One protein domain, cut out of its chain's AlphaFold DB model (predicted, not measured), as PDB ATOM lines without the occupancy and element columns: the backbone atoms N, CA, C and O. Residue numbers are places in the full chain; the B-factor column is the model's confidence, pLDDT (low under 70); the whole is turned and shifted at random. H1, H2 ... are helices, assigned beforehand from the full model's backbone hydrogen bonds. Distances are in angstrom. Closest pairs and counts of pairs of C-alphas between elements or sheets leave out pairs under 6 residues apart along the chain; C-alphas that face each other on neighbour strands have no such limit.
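What this domain is: This is residues 225 to 269 of the 275 residues of an uncharacterized protein of Kocuria subflava (UniProt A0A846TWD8). Residues 225 to 238 of H1 stick out as an arm from a small head, the helical hairpin of H2 and H3 side by side. H1 and the head meet in an L. The arm makes the length of the 36 by 24 by 14 A outline, only just elongated. The printed part has 45 residues with three named helices, in the order H1, H2, H3; it is all helix and loose, with a radius of gyration of the C-alphas of 12.6 A.

Where its parts are: Find C-alpha 225 at (-34.361, -22.249, -65.963); from there H1, residues 225 to 240, runs 21.1 A. Next look at H2, residues 242 to 254, 19.1 A long. H3, residues 257 to 268, runs 17.2 A to C-alpha 268 at (-31.905, -7.714, -37.945).

How they stand to each other: H1 and H2 are close but not clearly touching, about perpendicular at 77 degrees; their closest C-alphas, of Phe 239 and Gln 245, are 6.5 A apart. H2 and H3 touch, closest at the C-alphas of Cys 247 and Cys 263, 5.5 A, with a shallow tilt of 17 degrees, opposite ways. H1 and H3 are apart. Each O i to N i+4 pair is within hydrogen-bond range in H1 and H2, and 6 of 8 are in H3.

The domain as a whole: The C-alphas farthest apart, of Val 226 and Asp 254, are 36.3 A apart. The printed part has no cut, and both links are tight. Look for pLDDT under 70 at residues 238, 252, 254, 256 to 257 and 269.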
ATOM      1  N   LEU A 225     -33.089 -22.264 -66.684       79.75
ATOM      2  CA  LEU A 225     -34.361 -22.249 -65.963       79.75
ATOM      3  C   LEU A 225     -34.187 -22.618 -64.485       79.75
ATOM      4  O   LEU A 225     -34.742 -21.942 -63.626       79.75
ATOM      5  N   VAL A 226     -33.379 -23.634 -64.174       79.19
ATOM      6  CA  VAL A 226     -33.059 -23.990 -62.782       79.19
ATOM      7  C   VAL A 226     -32.334 -22.841 -62.084       79.19
ATOM      8  O   VAL A 226     -32.703 -22.476 -60.973       79.19
ATOM      9  N   PHE A 227     -31.356 -22.217 -62.744       82.00
ATOM     10  CA  PHE A 227     -30.654 -21.055 -62.199       82.00
ATOM     11  C   PHE A 227     -31.606 -19.879 -61.932       82.00
ATOM     12  O   PHE A 227     -31.571 -19.291 -60.853       82.00
ATOM     13  N   TRP A 228     -32.513 -19.582 -62.866       76.75
ATOM     14  CA  TRP A 228     -33.535 -18.547 -62.697       76.75
ATOM     15  C   TRP A 228     -34.547 -18.864 -61.597       76.75
ATOM     16  O   TRP A 228     -34.968 -17.949 -60.902       76.75
ATOM     17  N   ILE A 229     -34.930 -20.126 -61.400       78.19
ATOM     18  CA  ILE A 229     -35.823 -20.523 -60.301       78.19
ATOM     19  C   ILE A 229     -35.103 -20.444 -58.956       78.19
ATOM     20  O   ILE A 229     -35.721 -20.057 -57.973       78.19
ATOM     21  N   LEU A 230     -33.812 -20.769 -58.892       79.06
ATOM     22  CA  LEU A 230     -33.037 -20.651 -57.656       79.06
ATOM     23  C   LEU A 230     -32.804 -19.184 -57.284       79.06
ATOM     24  O   LEU A 230     -33.140 -18.774 -56.180       79.06
ATOM     25  N   VAL A 231     -32.292 -18.372 -58.210       78.19
ATOM     26  CA  VAL A 231     -32.034 -16.943 -57.960       78.19
ATOM     27  C   VAL A 231     -33.341 -16.169 -57.823       78.19
ATOM     28  O   VAL A 231     -33.500 -15.382 -56.897       78.19
ATOM     29  N   GLY A 232     -34.298 -16.421 -58.715       77.50
ATOM     30  CA  GLY A 232     -35.630 -15.835 -58.657       77.50
ATOM     31  C   GLY A 232     -36.377 -16.273 -57.406       77.50
ATOM     32  O   GLY A 232     -36.946 -15.427 -56.742       77.50
ATOM     33  N   GLY A 233     -36.333 -17.551 -57.030       77.62
ATOM     34  CA  GLY A 233     -36.957 -18.067 -55.810       77.62
ATOM     35  C   GLY A 233     -36.382 -17.434 -54.544       77.62
ATOM     36  O   GLY A 233     -37.148 -16.985 -53.699       77.62
ATOM     37  N   VAL A 234     -35.057 -17.301 -54.452       75.38
ATOM     38  CA  VAL A 234     -34.396 -16.617 -53.326       75.38
ATOM     39  C   VAL A 234     -34.732 -15.123 -53.303       75.38
ATOM     40  O   VAL A 234     -35.047 -14.583 -52.247       75.38
ATOM     41  N   ALA A 235     -34.735 -14.451 -54.458       71.56
ATOM     42  CA  ALA A 235     -35.142 -13.049 -54.551       71.56
ATOM     43  C   ALA A 235     -36.627 -12.856 -54.194       71.56
ATOM     44  O   ALA A 235     -36.975 -11.910 -53.496       71.56
ATOM     45  N   TRP A 236     -37.501 -13.774 -54.615       72.56
ATOM     46  CA  TRP A 236     -38.917 -13.797 -54.246       72.56
ATOM     47  C   TRP A 236     -39.107 -13.996 -52.743       72.56
ATOM     48  O   TRP A 236     -39.951 -13.323 -52.160       72.56
ATOM     49  N   GLN A 237     -38.304 -14.860 -52.111       73.50
ATOM     50  CA  GLN A 237     -38.316 -15.035 -50.658       73.50
ATOM     51  C   GLN A 237     -37.910 -13.745 -49.938       73.50
ATOM     52  O   GLN A 237     -38.654 -13.292 -49.076       73.50
ATOM     53  N   MET A 238     -36.818 -13.092 -50.354       68.69
ATOM     54  CA  MET A 238     -36.391 -11.810 -49.770       68.69
ATOM     55  C   MET A 238     -37.431 -10.694 -49.954       68.69
ATOM     56  O   MET A 238     -37.607  -9.864 -49.070       68.69
ATOM     57  N   PHE A 239     -38.142 -10.669 -51.083       70.12
ATOM     58  CA  PHE A 239     -39.207  -9.690 -51.323       70.12
ATOM     59  C   PHE A 239     -40.510  -9.993 -50.574       70.12
ATOM     60  O   PHE A 239     -41.316  -9.080 -50.400       70.12
ATOM     61  N   GLN A 240     -40.757 -11.239 -50.161       74.44
ATOM     62  CA  GLN A 240     -41.939 -11.611 -49.374       74.44
ATOM     63  C   GLN A 240     -41.733 -11.469 -47.866       74.44
ATOM     64  O   GLN A 240     -42.718 -11.536 -47.127       74.44
ATOM     65  N   ASP A 241     -40.500 -11.242 -47.407       76.12
ATOM     66  CA  ASP A 241     -40.255 -10.973 -45.999       76.12
ATOM     67  C   ASP A 241     -40.917  -9.646 -45.584       76.12
ATOM     68  O   ASP A 241     -40.625  -8.587 -46.155       76.12
ATOM     69  N   PRO A 242     -41.810  -9.664 -44.576       73.00
ATOM     70  CA  PRO A 242     -42.571  -8.483 -44.179       73.00
ATOM     71  C   PRO A 242     -41.675  -7.352 -43.653       73.00
ATOM     72  O   PRO A 242     -42.020  -6.187 -43.822       73.00
ATOM     73  N   ALA A 243     -40.510  -7.681 -43.082       76.25
ATOM     74  CA  ALA A 243     -39.504  -6.707 -42.654       76.25
ATOM     75  C   ALA A 243     -38.903  -5.939 -43.845       76.25
ATOM     76  O   ALA A 243     -38.831  -4.711 -43.840       76.25
ATOM     77  N   VAL A 244     -38.546  -6.652 -44.918       73.81
ATOM     78  CA  VAL A 244     -37.965  -6.050 -46.127       73.81
ATOM     79  C   VAL A 244     -38.998  -5.186 -46.847       73.81
ATOM     80  O   VAL A 244     -38.664  -4.100 -47.316       73.81
ATOM     81  N   GLN A 245     -40.264  -5.613 -46.893       75.19
ATOM     82  CA  GLN A 245     -41.343  -4.826 -47.501       75.19
ATOM     83  C   GLN A 245     -41.547  -3.469 -46.819       75.19
ATOM     84  O   GLN A 245     -41.740  -2.464 -47.505       75.19
ATOM     85  N   GLN A 246     -41.460  -3.419 -45.487       77.81
ATOM     86  CA  GLN A 246     -41.577  -2.169 -44.734       77.81
ATOM     87  C   GLN A 246     -40.402  -1.228 -45.040       77.81
ATOM     88  O   GLN A 246     -40.634  -0.070 -45.395       77.81
ATOM     89  N   CYS A 247     -39.166  -1.738 -45.048       80.44
ATOM     90  CA  CYS A 247     -37.979  -0.941 -45.377       80.44
ATOM     91  C   CYS A 247     -37.970  -0.449 -46.836       80.44
ATOM     92  O   CYS A 247     -37.595   0.689 -47.120       80.44
ATOM     93  N   VAL A 248     -38.421  -1.283 -47.779       78.94
ATOM     94  CA  VAL A 248     -38.535  -0.909 -49.198       78.94
ATOM     95  C   VAL A 248     -39.625   0.145 -49.405       78.94
ATOM     96  O   VAL A 248     -39.446   1.041 -50.227       78.94
ATOM     97  N   SER A 249     -40.733   0.085 -48.656       72.81
ATOM     98  CA  SER A 249     -41.803   1.085 -48.760       72.81
ATOM     99  C   SER A 249     -41.350   2.482 -48.318       72.81
ATOM    100  O   SER A 249     -41.645   3.453 -49.010       72.81
ATOM    101  N   GLN A 250     -40.542   2.575 -47.255       71.00
ATOM    102  CA  GLN A 250     -39.905   3.830 -46.833       71.00
ATOM    103  C   GLN A 250     -38.905   4.351 -47.870       71.00
ATOM    104  O   GLN A 250     -38.886   5.541 -48.172       71.00
ATOM    105  N   TYR A 251     -38.102   3.466 -48.468       71.12
ATOM    106  CA  TYR A 251     -37.156   3.858 -49.516       71.12
ATOM    107  C   TYR A 251     -37.850   4.465 -50.747       71.12
ATOM    108  O   TYR A 251     -37.325   5.396 -51.361       71.12
ATOM    109  N   MET A 252     -39.029   3.954 -51.111       65.44
ATOM    110  CA  MET A 252     -39.784   4.448 -52.266       65.44
ATOM    111  C   MET A 252     -40.393   5.839 -52.041       65.44
ATOM    112  O   MET A 252     -40.520   6.576 -53.018       65.44
ATOM    113  N   ASP A 253     -40.738   6.196 -50.801       71.75
ATOM    114  CA  ASP A 253     -41.362   7.485 -50.462       71.75
ATOM    115  C   ASP A 253     -40.317   8.604 -50.311       71.75
ATOM    116  O   ASP A 253     -40.452   9.673 -50.903       71.75
ATOM    117  N   ASP A 254     -39.211   8.327 -49.612       64.94
ATOM    118  CA  ASP A 254     -38.194   9.345 -49.311       64.94
ATOM    119  C   ASP A 254     -37.017   9.383 -50.307       64.94
ATOM    120  O   ASP A 254     -36.202  10.305 -50.250       64.94
ATOM    121  N   GLN A 255     -36.878   8.397 -51.214       70.69
ATOM    122  CA  GLN A 255     -35.707   8.234 -52.109       70.69
ATOM    123  C   GLN A 255     -34.356   8.341 -51.364       70.69
ATOM    124  O   GLN A 255     -33.323   8.663 -51.954       70.69
ATOM    125  N   ASN A 256     -34.344   8.093 -50.051       69.56
ATOM    126  CA  ASN A 256     -33.197   8.346 -49.195       69.56
ATOM    127  C   ASN A 256     -32.589   7.025 -48.723       69.56
ATOM    128  O   ASN A 256     -33.201   6.263 -47.975       69.56
ATOM    129  N   GLN A 257     -31.353   6.760 -49.146       69.25
ATOM    130  CA  GLN A 257     -30.635   5.517 -48.846       69.25
ATOM    131  C   GLN A 257     -30.330   5.350 -47.349       69.25
ATOM    132  O   GLN A 257     -30.279   4.224 -46.865       69.25
ATOM    133  N   ALA A 258     -30.210   6.448 -46.593       70.94
ATOM    134  CA  ALA A 258     -29.915   6.398 -45.158       70.94
ATOM    135  C   ALA A 258     -31.063   5.805 -44.314       70.94
ATOM    136  O   ALA A 258     -30.811   5.194 -43.278       70.94
ATOM    137  N   ALA A 259     -32.317   5.952 -44.757       72.00
ATOM    138  CA  ALA A 259     -33.477   5.383 -44.063       72.00
ATOM    139  C   ALA A 259     -33.569   3.854 -44.242       72.00
ATOM    140  O   ALA A 259     -34.055   3.150 -43.358       72.00
ATOM    141  N   TYR A 260     -33.049   3.330 -45.360       75.69
ATOM    142  CA  TYR A 260     -33.001   1.891 -45.625       75.69
ATOM    143  C   TYR A 260     -32.033   1.165 -44.681       75.69
ATOM    144  O   TYR A 260     -32.380   0.105 -44.161       75.69
ATOM    145  N   GLU A 261     -30.856   1.747 -44.411       78.88
ATOM    146  CA  GLU A 261     -29.875   1.141 -43.498       78.88
ATOM    147  C   GLU A 261     -30.405   1.069 -42.060       78.88
ATOM    148  O   GLU A 261     -30.329   0.011 -41.440       78.88
ATOM    149  N   GLN A 262     -31.053   2.132 -41.570       78.50
ATOM    150  CA  GLN A 262     -31.648   2.154 -40.225       78.50
ATOM    151  C   GLN A 262     -32.748   1.096 -40.048       78.50
ATOM    152  O   GLN A 262     -32.811   0.423 -39.021       78.50
ATOM    153  N   CYS A 263     -33.599   0.913 -41.060       81.00
ATOM    154  CA  CYS A 263     -34.660  -0.091 -41.015       81.00
ATOM    155  C   CYS A 263     -34.109  -1.531 -41.040       81.00
ATOM    156  O   CYS A 263     -34.667  -2.419 -40.389       81.00
ATOM    157  N   LEU A 264     -32.993  -1.771 -41.742       80.06
ATOM    158  CA  LEU A 264     -32.321  -3.073 -41.747       80.06
ATOM    159  C   LEU A 264     -31.712  -3.411 -40.380       80.06
ATOM    160  O   LEU A 264     -31.830  -4.551 -39.931       80.06
ATOM    161  N   GLU A 265     -31.071  -2.438 -39.725       77.88
ATOM    162  CA  GLU A 265     -30.427  -2.632 -38.420       77.88
ATOM    163  C   GLU A 265     -31.434  -2.974 -37.317       77.88
ATOM    164  O   GLU A 265     -31.159  -3.856 -36.504       77.88
ATOM    165  N   ASP A 266     -32.605  -2.333 -37.325       79.62
ATOM    166  CA  ASP A 266     -33.683  -2.584 -36.361       79.62
ATOM    167  C   ASP A 266     -34.313  -3.977 -36.555       79.62
ATOM    168  O   ASP A 266     -34.498  -4.731 -35.603       79.62
ATOM    169  N   ASN A 267     -34.556  -4.386 -37.807       70.81
ATOM    170  CA  ASN A 267     -35.185  -5.678 -38.111       70.81
ATOM    171  C   ASN A 267     -34.227  -6.881 -38.021       70.81
ATOM    172  O   ASN A 267     -34.676  -8.012 -37.815       70.81
ATOM    173  N   LEU A 268     -32.916  -6.672 -38.169       71.44
ATOM    174  CA  LEU A 268     -31.905  -7.714 -37.945       71.44
ATOM    175  C   LEU A 268     -31.563  -7.885 -36.455       71.44
ATOM    176  O   LEU A 268     -31.084  -8.951 -36.057       71.44
ATOM    177  N   GLN A 269     -31.851  -6.888 -35.613       65.00
ATOM    178  CA  GLN A 269     -31.730  -6.962 -34.155       65.00
ATOM    179  C   GLN A 269     -33.033  -7.475 -33.525       65.00
ATOM    180  O   GLN A 269     -33.765  -6.752 -32.855       65.00
TER     181      GLN A 269